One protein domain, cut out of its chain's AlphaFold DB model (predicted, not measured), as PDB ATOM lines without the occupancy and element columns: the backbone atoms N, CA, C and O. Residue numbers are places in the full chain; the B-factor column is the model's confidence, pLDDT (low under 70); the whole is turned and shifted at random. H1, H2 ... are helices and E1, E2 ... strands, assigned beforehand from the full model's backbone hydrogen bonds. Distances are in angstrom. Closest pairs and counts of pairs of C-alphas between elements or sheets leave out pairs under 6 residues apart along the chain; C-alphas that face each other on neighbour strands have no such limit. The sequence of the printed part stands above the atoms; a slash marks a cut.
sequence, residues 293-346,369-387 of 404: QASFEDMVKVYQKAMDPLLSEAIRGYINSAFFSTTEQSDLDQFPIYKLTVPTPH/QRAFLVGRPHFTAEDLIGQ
ATOM      1  N   GLN A 293     112.160 211.575 106.479       85.81
ATOM      2  CA  GLN A 293     113.112 211.358 107.573       85.81
ATOM      3  C   GLN A 293     113.152 212.596 108.488       85.81
ATOM      4  O   GLN A 293     113.167 213.734 108.015       85.81
ATOM      5  N   ALA A 294     113.137 212.384 109.804       86.81
ATOM      6  CA  ALA A 294     113.137 213.459 110.785       86.81
ATOM      7  C   ALA A 294     114.436 214.276 110.719       86.81
ATOM      8  O   ALA A 294     115.538 213.735 110.611       86.81
ATOM      9  N   SER A 295     114.298 215.600 110.810       87.44
ATOM     10  CA  SER A 295     115.439 216.516 110.850       87.44
ATOM     11  C   SER A 295     116.201 216.415 112.178       87.44
ATOM     12  O   SER A 295     115.656 215.974 113.192       87.44
ATOM     13  N   PHE A 296     117.445 216.903 112.211       84.94
ATOM     14  CA  PHE A 296     118.205 217.015 113.462       84.94
ATOM     15  C   PHE A 296     117.467 217.857 114.522       84.94
ATOM     16  O   PHE A 296     117.455 217.502 115.698       84.94
ATOM     17  N   GLU A 297     116.778 218.929 114.119       87.75
ATOM     18  CA  GLU A 297     115.958 219.736 115.032       87.75
ATOM     19  C   GLU A 297     114.776 218.952 115.609       87.75
ATOM     20  O   GLU A 297     114.435 219.105 116.781       87.75
ATOM     21  N   ASP A 298     114.134 218.115 114.794       88.38
ATOM     22  CA  ASP A 298     113.041 217.257 115.241       88.38
ATOM     23  C   ASP A 298     113.548 216.183 116.218       88.38
ATOM     24  O   ASP A 298     112.928 215.967 117.258       88.38
ATOM     25  N   MET A 299     114.730 215.611 115.968       83.25
ATOM     26  CA  MET A 299     115.416 214.717 116.909       83.25
ATOM     27  C   MET A 299     115.721 215.397 118.250       83.25
ATOM     28  O   MET A 299     115.446 214.827 119.306       83.25
ATOM     29  N   VAL A 300     116.224 216.637 118.241       85.94
ATOM     30  CA  VAL A 300     116.484 217.411 119.471       85.94
ATOM     31  C   VAL A 300     115.208 217.603 120.302       85.94
ATOM     32  O   VAL A 300     115.268 217.489 121.526       85.94
ATOM     33  N   LYS A 301     114.041 217.809 119.672       86.19
ATOM     34  CA  LYS A 301     112.747 217.901 120.384       86.19
ATOM     35  C   LYS A 301     112.385 216.586 121.085       86.19
ATOM     36  O   LYS A 301     111.887 216.622 122.208       86.19
ATOM     37  N   VAL A 302     112.669 215.434 120.466       83.88
ATOM     38  CA  VAL A 302     112.469 214.111 121.091       83.88
ATOM     39  C   VAL A 302     113.378 213.945 122.311       83.88
ATOM     40  O   VAL A 302     112.884 213.618 123.389       83.88
ATOM     41  N   TYR A 303     114.677 214.249 122.186       82.94
ATOM     42  CA  TYR A 303     115.622 214.207 123.314       82.94
ATOM     43  C   TYR A 303     115.196 215.125 124.468       82.94
ATOM     44  O   TYR A 303     115.152 214.689 125.619       82.94
ATOM     45  N   GLN A 304     114.820 216.373 124.172       85.75
ATOM     46  CA  GLN A 304     114.322 217.315 125.178       85.75
ATOM     47  C   GLN A 304     113.073 216.784 125.890       85.75
ATOM     48  O   GLN A 304     112.964 216.921 127.107       85.75
ATOM     49  N   LYS A 305     112.145 216.145 125.163       83.81
ATOM     50  CA  LYS A 305     110.921 215.608 125.765       83.81
ATOM     51  C   LYS A 305     111.149 214.321 126.564       83.81
ATOM     52  O   LYS A 305     110.457 214.112 127.555       83.81
ATOM     53  N   ALA A 306     112.133 213.499 126.196       82.44
ATOM     54  CA  ALA A 306     112.557 212.334 126.977       82.44
ATOM     55  C   ALA A 306     113.192 212.726 128.329       82.44
ATOM     56  O   ALA A 306     112.997 212.047 129.339       82.44
ATOM     57  N   MET A 307     113.924 213.846 128.341       82.44
ATOM     58  CA  MET A 307     114.588 214.419 129.520       82.44
ATOM     59  C   MET A 307     113.641 215.204 130.448       82.44
ATOM     60  O   MET A 307     114.072 215.669 131.501       82.44
ATOM     61  N   ASP A 308     112.365 215.365 130.083       87.19
ATOM     62  CA  ASP A 308     111.376 216.098 130.877       87.19
ATOM     63  C   ASP A 308     111.128 215.385 132.231       87.19
ATOM     64  O   ASP A 308     110.694 214.222 132.251       87.19
ATOM     65  N   PRO A 309     111.390 216.040 133.382       83.12
ATOM     66  CA  PRO A 309     111.188 215.434 134.698       83.12
ATOM     67  C   PRO A 309     109.705 215.255 135.050       83.12
ATOM     68  O   PRO A 309     109.393 214.494 135.963       83.12
ATOM     69  N   LEU A 310     108.788 215.924 134.338       87.50
ATOM     70  CA  LEU A 310     107.339 215.770 134.506       87.50
ATOM     71  C   LEU A 310     106.782 214.561 133.735       87.50
ATOM     72  O   LEU A 310     105.604 214.226 133.876       87.50
ATOM     73  N   LEU A 311     107.602 213.911 132.904       86.00
ATOM     74  CA  LEU A 311     107.218 212.715 132.165       86.00
ATOM     75  C   LEU A 311     107.202 211.489 133.092       86.00
ATOM     76  O   LEU A 311     108.146 211.266 133.853       86.00
ATOM     77  N   SER A 312     106.154 210.664 133.006       87.50
ATOM     78  CA  SER A 312     106.085 209.420 133.779       87.50
ATOM     79  C   SER A 312     107.093 208.386 133.271       87.50
ATOM     80  O   SER A 312     107.398 208.333 132.077       87.50
ATOM     81  N   GLU A 313     107.576 207.523 134.169       84.12
ATOM     82  CA  GLU A 313     108.600 206.522 133.837       84.12
ATOM     83  C   GLU A 313     108.152 205.564 132.726       84.12
ATOM     84  O   GLU A 313     108.934 205.221 131.847       84.12
ATOM     85  N   ALA A 314     106.864 205.203 132.700       83.38
ATOM     86  CA  ALA A 314     106.294 204.393 131.629       83.38
ATOM     87  C   ALA A 314     106.452 205.077 130.258       83.38
ATOM     88  O   ALA A 314     106.959 204.465 129.321       83.38
ATOM     89  N   ILE A 315     106.078 206.359 130.140       83.56
ATOM     90  CA  ILE A 315     106.204 207.114 128.881       83.56
ATOM     91  C   ILE A 315     107.682 207.330 128.529       83.56
ATOM     92  O   ILE A 315     108.039 207.234 127.356       83.56
ATOM     93  N   ARG A 316     108.563 207.540 129.517       82.31
ATOM     94  CA  ARG A 316     110.015 207.614 129.289       82.31
ATOM     95  C   ARG A 316     110.560 206.301 128.718       82.31
ATOM     96  O   ARG A 316     111.301 206.336 127.741       82.31
ATOM     97  N   GLY A 317     110.128 205.157 129.251       81.00
ATOM     98  CA  GLY A 317     110.428 203.829 128.710       81.00
ATOM     99  C   GLY A 317     109.964 203.658 127.259       81.00
ATOM    100  O   GLY A 317     110.752 203.225 126.419       81.00
ATOM    101  N   TYR A 318     108.732 204.074 126.939       81.19
ATOM    102  CA  TYR A 318     108.212 204.062 125.565       81.19
ATOM    103  C   TYR A 318     109.033 204.946 124.613       81.19
ATOM    104  O   TYR A 318     109.389 204.488 123.530       81.19
ATOM    105  N   ILE A 319     109.363 206.186 125.001       82.31
ATOM    106  CA  ILE A 319     110.178 207.087 124.166       82.31
ATOM    107  C   ILE A 319     111.579 206.507 123.961       82.31
ATOM    108  O   ILE A 319     112.063 206.490 122.832       82.31
ATOM    109  N   ASN A 320     112.204 205.981 125.017       80.06
ATOM    110  CA  ASN A 320     113.516 205.355 124.904       80.06
ATOM    111  C   ASN A 320     113.476 204.169 123.932       80.06
ATOM    112  O   ASN A 320     114.249 204.160 122.987       80.06
ATOM    113  N   SER A 321     112.529 203.239 124.091       78.56
ATOM    114  CA  SER A 321     112.361 202.073 123.203       78.56
ATOM    115  C   SER A 321     112.063 202.447 121.740       78.56
ATOM    116  O   SER A 321     112.534 201.787 120.813       78.56
ATOM    117  N   ALA A 322     111.289 203.515 121.515       78.88
ATOM    118  CA  ALA A 322     110.877 203.932 120.177       78.88
ATOM    119  C   ALA A 322     111.920 204.790 119.442       78.88
ATOM    120  O   ALA A 322     111.985 204.727 118.218       78.88
ATOM    121  N   PHE A 323     112.715 205.607 120.140       80.00
ATOM    122  CA  PHE A 323     113.573 206.619 119.503       80.00
ATOM    123  C   PHE A 323     115.072 206.460 119.777       80.00
ATOM    124  O   PHE A 323     115.867 207.060 119.054       80.00
ATOM    125  N   PHE A 324     115.485 205.666 120.769       76.88
ATOM    126  CA  PHE A 324     116.895 205.489 121.121       76.88
ATOM    127  C   PHE A 324     117.262 204.000 121.145       76.88
ATOM    128  O   PHE A 324     116.528 203.169 121.671       76.88
ATOM    129  N   SER A 325     118.423 203.640 120.594       61.88
ATOM    130  CA  SER A 325     118.920 202.271 120.752       61.88
ATOM    131  C   SER A 325     119.408 202.064 122.187       61.88
ATOM    132  O   SER A 325     120.237 202.828 122.681       61.88
ATOM    133  N   THR A 326     118.885 201.038 122.856       50.47
ATOM    134  CA  THR A 326     119.272 200.638 124.219       50.47
ATOM    135  C   THR A 326     120.222 199.436 124.240       50.47
ATOM    136  O   THR A 326     120.563 198.949 125.316       50.47
ATOM    137  N   THR A 327     120.651 198.945 123.074       50.69
ATOM    138  CA  THR A 327     121.476 197.738 122.917       50.69
ATOM    139  C   THR A 327     122.876 198.057 122.393       50.69
ATOM    140  O   THR A 327     123.073 198.934 121.553       50.69
ATOM    141  N   GLU A 328     123.875 197.295 122.851       44.94
ATOM    142  CA  GLU A 328     125.281 197.467 122.442       44.94
ATOM    143  C   GLU A 328     125.529 197.150 120.951       44.94
ATOM    144  O   GLU A 328     126.553 197.544 120.396       44.94
ATOM    145  N   GLN A 329     124.570 196.530 120.248       49.00
ATOM    146  CA  GLN A 329     124.570 196.375 118.782       49.00
ATOM    147  C   GLN A 329     124.146 197.657 118.019       49.00
ATOM    148  O   GLN A 329     123.532 197.572 116.955       49.00
ATOM    149  N   SER A 330     124.533 198.825 118.553       47.97
ATOM    150  CA  SER A 330     124.340 200.212 118.070       47.97
ATOM    151  C   SER A 330     124.048 200.380 116.574       47.97
ATOM    152  O   SER A 330     123.113 201.081 116.199       47.97
ATOM    153  N   ASP A 331     124.857 199.760 115.713       48.62
ATOM    154  CA  ASP A 331     124.887 200.084 114.286       48.62
ATOM    155  C   ASP A 331     123.963 199.215 113.425       48.62
ATOM    156  O   ASP A 331     123.603 199.622 112.323       48.62
ATOM    157  N   LEU A 332     123.552 198.036 113.908       46.31
ATOM    158  CA  LEU A 332     122.622 197.152 113.188       46.31
ATOM    159  C   LEU A 332     121.176 197.666 113.265       46.31
ATOM    160  O   LEU A 332     120.432 197.594 112.286       46.31
ATOM    161  N   ASP A 333     120.824 198.245 114.414       51.88
ATOM    162  CA  ASP A 333     119.499 198.775 114.746       51.88
ATOM    163  C   ASP A 333     119.394 200.303 114.529       51.88
ATOM    164  O   ASP A 333     118.537 200.956 115.121       51.88
ATOM    165  N   GLN A 334     120.216 200.907 113.653       64.94
ATOM    166  CA  GLN A 334     120.003 202.298 113.212       64.94
ATOM    167  C   GLN A 334     118.744 202.386 112.332       64.94
ATOM    168  O   GLN A 334     118.820 202.368 111.102       64.94
ATOM    169  N   PHE A 335     117.575 202.466 112.968       72.75
ATOM    170  CA  PHE A 335     116.298 202.715 112.310       72.75
ATOM    171  C   PHE A 335     116.127 204.218 112.009       72.75
ATOM    172  O   PHE A 335     116.442 205.061 112.854       72.75
ATOM    173  N   PRO A 336     115.626 204.594 110.819       78.25
ATOM    174  CA  PRO A 336     115.229 205.966 110.547       78.25
ATOM    175  C   PRO A 336     114.017 206.341 111.405       78.25
ATOM    176  O   PRO A 336     113.059 205.582 111.533       78.25
ATOM    177  N   ILE A 337     114.057 207.542 111.974       84.44
ATOM    178  CA  ILE A 337     112.902 208.174 112.613       84.44
ATOM    179  C   ILE A 337     112.239 209.058 111.565       84.44
ATOM    180  O   ILE A 337     112.919 209.787 110.840       84.44
ATOM    181  N   TYR A 338     110.917 208.983 111.476       87.19
ATOM    182  CA  TYR A 338     110.125 209.655 110.458       87.19
ATOM    183  C   TYR A 338     109.283 210.783 111.044       87.19
ATOM    184  O   TYR A 338     108.855 210.750 112.195       87.19
ATOM    185  N   LYS A 339     109.016 211.775 110.205       89.75
ATOM    186  CA  LYS A 339     108.069 212.859 110.403       89.75
ATOM    187  C   LYS A 339     106.895 212.624 109.462       89.75
ATOM    188  O   LYS A 339     107.025 212.802 108.252       89.75
ATOM    189  N   LEU A 340     105.769 212.204 110.030       89.12
ATOM    190  CA  LEU A 340     104.524 211.981 109.304       89.12
ATOM    191  C   LEU A 340     103.699 213.264 109.298       89.12
ATOM    192  O   LEU A 340     103.400 213.801 110.366       89.12
ATOM    193  N   THR A 341     103.303 213.737 108.119       85.62
ATOM    194  CA  THR A 341     102.387 214.878 107.978       85.62
ATOM    195  C   THR A 341     100.973 214.372 107.722       85.62
ATOM    196  O   THR A 341     100.689 213.830 106.658       85.62
ATOM    197  N   VAL A 342     100.074 214.564 108.690       81.81
ATOM    198  CA  VAL A 342      98.668 214.159 108.590       81.81
ATOM    199  C   VAL A 342      97.814 215.375 108.211       81.81
ATOM    200  O   VAL A 342      97.744 216.332 108.997       81.81
ATOM    201  N   PRO A 343      97.134 215.361 107.047       74.56
ATOM    202  CA  PRO A 343      96.116 216.351 106.726       74.56
ATOM    203  C   PRO A 343      94.976 216.251 107.739       74.56
ATOM    204  O   PRO A 343      94.374 215.191 107.911       74.56
ATOM    205  N   THR A 344      94.659 217.347 108.422       63.28
ATOM    206  CA  THR A 344      93.414 217.431 109.189       63.28
ATOM    207  C   THR A 344      92.259 217.591 108.204       63.28
ATOM    208  O   THR A 344      92.288 218.567 107.449       63.28
ATOM    209  N   PRO A 345      91.256 216.693 108.179       54.19
ATOM    210  CA  PRO A 345      90.101 216.882 107.314       54.19
ATOM    211  C   PRO A 345      89.412 218.197 107.680       54.19
ATOM    212  O   PRO A 345      89.214 218.496 108.862       54.19
ATOM    213  N   HIS A 346      89.064 218.991 106.667       46.06
ATOM    214  CA  HIS A 346      88.185 220.135 106.869       46.06
ATOM    215  C   HIS A 346      86.874 219.617 107.456       46.06
ATOM    216  O   HIS A 346      86.297 218.669 106.925       46.06
ATOM    217  N   GLN A 369      97.873 221.272 109.524       67.94
ATOM    218  CA  GLN A 369      98.567 220.014 109.259       67.94
ATOM    219  C   GLN A 369      99.297 219.569 110.532       67.94
ATOM    220  O   GLN A 369     100.096 220.317 111.103       67.94
ATOM    221  N   ARG A 370      99.009 218.353 111.000       80.75
ATOM    222  CA  ARG A 370      99.629 217.814 112.214       80.75
ATOM    223  C   ARG A 370     100.830 216.972 111.824       80.75
ATOM    224  O   ARG A 370     100.683 215.983 111.110       80.75
ATOM    225  N   ALA A 371     102.002 217.358 112.314       84.81
ATOM    226  CA  ALA A 371     103.223 216.580 112.164       84.81
ATOM    227  C   ALA A 371     103.443 215.689 113.394       84.81
ATOM    228  O   ALA A 371     103.406 216.172 114.527       84.81
ATOM    229  N   PHE A 372     103.711 214.405 113.169       88.31
ATOM    230  CA  PHE A 372     104.035 213.424 114.204       88.31
ATOM    231  C   PHE A 372     105.435 212.869 113.971       88.31
ATOM    232  O   PHE A 372     105.802 212.595 112.832       88.31
ATOM    233  N   LEU A 373     106.207 212.680 115.043       87.50
ATOM    234  CA  LEU A 373     107.471 211.949 114.975       87.50
ATOM    235  C   LEU A 373     107.217 210.489 115.343       87.50
ATOM    236  O   LEU A 373     106.595 210.207 116.366       87.50
ATOM    237  N   VAL A 374     107.678 209.581 114.490       85.75
ATOM    238  CA  VAL A 374     107.460 208.137 114.589       85.75
ATOM    239  C   VAL A 374     108.812 207.448 114.498       85.75
ATOM    240  O   VAL A 374     109.521 207.579 113.503       85.75
ATOM    241  N   GLY A 375     109.188 206.765 115.574       81.19
ATOM    242  CA  GLY A 375     110.371 205.914 115.620       81.19
ATOM    243  C   GLY A 375     110.026 204.448 115.367       81.19
ATOM    244  O   GLY A 375     109.057 204.128 114.679       81.19
ATOM    245  N   ARG A 376     110.813 203.549 115.959       78.50
ATOM    246  CA  ARG A 376     110.623 202.098 115.901       78.50
ATOM    247  C   ARG A 376     109.209 201.699 116.369       78.50
ATOM    248  O   ARG A 376     108.767 202.168 117.422       78.50
ATOM    249  N   PRO A 377     108.502 200.807 115.646       70.25
ATOM    250  CA  PRO A 377     107.204 200.309 116.085       70.25
ATOM    251  C   PRO A 377     107.346 199.507 117.385       70.25
ATOM    252  O   PRO A 377     108.121 198.557 117.465       70.25
ATOM    253  N   HIS A 378     106.565 199.876 118.403       65.44
ATOM    254  CA  HIS A 378     106.479 199.129 119.665       65.44
ATOM    255  C   HIS A 378     105.597 197.872 119.539       65.44
ATOM    256  O   HIS A 378     105.710 196.935 120.325       65.44
ATOM    257  N   PHE A 379     104.696 197.854 118.559       63.75
ATOM    258  CA  PHE A 379     103.847 196.714 118.243       63.75
ATOM    259  C   PHE A 379     103.824 196.513 116.733       63.75
ATOM    260  O   PHE A 379     103.608 197.459 115.974       63.75
ATOM    261  N   THR A 380     104.013 195.270 116.314       59.97
ATOM    262  CA  THR A 380     103.846 194.811 114.938       59.97
ATOM    263  C   THR A 380     102.866 193.645 114.983       59.97
ATOM    264  O   THR A 380     103.117 192.673 115.689       59.97
ATOM    265  N   ALA A 381     101.734 193.757 114.280       58.25
ATOM    266  CA  ALA A 381     100.759 192.665 114.190       58.25
ATOM    267  C   ALA A 381     101.428 191.418 113.598       58.25
ATOM    268  O   ALA A 381     102.281 191.577 112.733       58.25
ATOM    269  N   GLU A 382     101.062 190.217 114.037       52.78
ATOM    270  CA  GLU A 382     101.813 188.986 113.723       52.78
ATOM    271  C   GLU A 382     101.898 188.688 112.215       52.78
ATOM    272  O   GLU A 382     102.941 188.247 111.753       52.78
ATOM    273  N   ASP A 383     100.864 189.051 111.443       54.66
ATOM    274  CA  ASP A 383     100.786 188.843 109.994       54.66
ATOM    275  C   ASP A 383     100.309 190.082 109.216       54.66
ATOM    276  O   ASP A 383      99.518 190.902 109.699       54.66
ATOM    277  N   LEU A 384     100.680 190.146 107.928       53.12
ATOM    278  CA  LEU A 384     100.201 191.156 106.968       53.12
ATOM    279  C   LEU A 384      98.659 191.176 106.842       53.12
ATOM    280  O   LEU A 384      98.054 192.216 106.576       53.12
ATOM    281  N   ILE A 385      98.015 190.024 107.063       47.41
ATOM    282  CA  ILE A 385      96.568 189.805 106.900       47.41
ATOM    283  C   ILE A 385      95.741 190.660 107.885       47.41
ATOM    284  O   ILE A 385      94.595 191.007 107.590       47.41
ATOM    285  N   GLY A 386      96.324 191.085 109.013       34.16
ATOM    286  CA  GLY A 386      95.650 191.927 110.008       34.16
ATOM    287  C   GLY A 386      95.429 193.390 109.590       34.16
ATOM    288  O   GLY A 386      94.531 194.039 110.124       34.16
ATOM    289  N   GLN A 387      96.199 193.926 108.634       38.06
ATOM    290  CA  GLN A 387      96.123 195.351 108.263       38.06
ATOM    291  C   GLN A 387      95.028 195.680 107.230       38.06
ATOM    292  O   GLN A 387      94.699 196.850 107.036       38.06
TER     293      GLN A 387
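What this domain is: This is residues 293 to 346 and 369 to 387 of the 404 residues of the protein "Pkinase_fungal domain-containing protein" of Ganoderma sinense ZZ0214-1 (UniProt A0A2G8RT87). A loosely closed helical hairpin, H1 and H2, has a ribbon of two antiparallel strands, E1 and E2, near it, with H1 closest through residues 298 to 302. Residues 326 to 332 stick out as a loop, and residues 379 to 387 stick out as a tail that holds the short H3. The printed part has 73 residues, with H1, H2, E1, E2 and H3 along the chain; the class is mixed, helices and strands, with under half of the residues in named elements. The whole is loose, with a radius of gyration of the C-alphas of 14.3 A and spans of 38 by 32 by 24 A.

How they stand to each other: H1, residues 296 to 306, and H2, residues 313 to 323, form a helical hairpin: they touch, closest at the C-alphas of Ala 306 and Arg 316, 5.8 A apart, and run opposite ways at a shallow tilt of 22 degrees. In both, every O i to N i+4 pair is within hydrogen-bond range. E1, residues 338 to 342, and E2, residues 370 to 374, are antiparallel neighbours at 152 degrees; N 340 and O 372 are within hydrogen-bond range at 2.8 A. The closest C-alphas of H1 and E2, Asp 298 and Leu 373, are 7.7 A apart; those of H2 and E2, Ala 322 and Val 374, 7.8 A. H1 and E1 are only just apart, closest at 8.2 A. H3, residues 384 to 387, is apart from H1, H2 and E1, and is too short for an O i to N i+4 pair.

Where its parts are: H1 begins at C-alpha 296 (118.205, 217.015, 113.462) and is 15.4 A long; H2 is 15.2 A. E1 is 12.5 A and E2 12.7 A. H3, 6.0 A long, ends at C-alpha 387 (96.123, 195.351, 108.263).

The domain as a whole: The C-alphas of Glu 328 and His 346 are the farthest apart, 46.2 A. Residues 347 to 368 are not printed; C-alphas 346 and 369 are 10.7 A apart across the cut. The link from H2 to E1 is long. pLDDT is under 70 at residues 325 to 334, 344 to 346, 369 and 378 to 387.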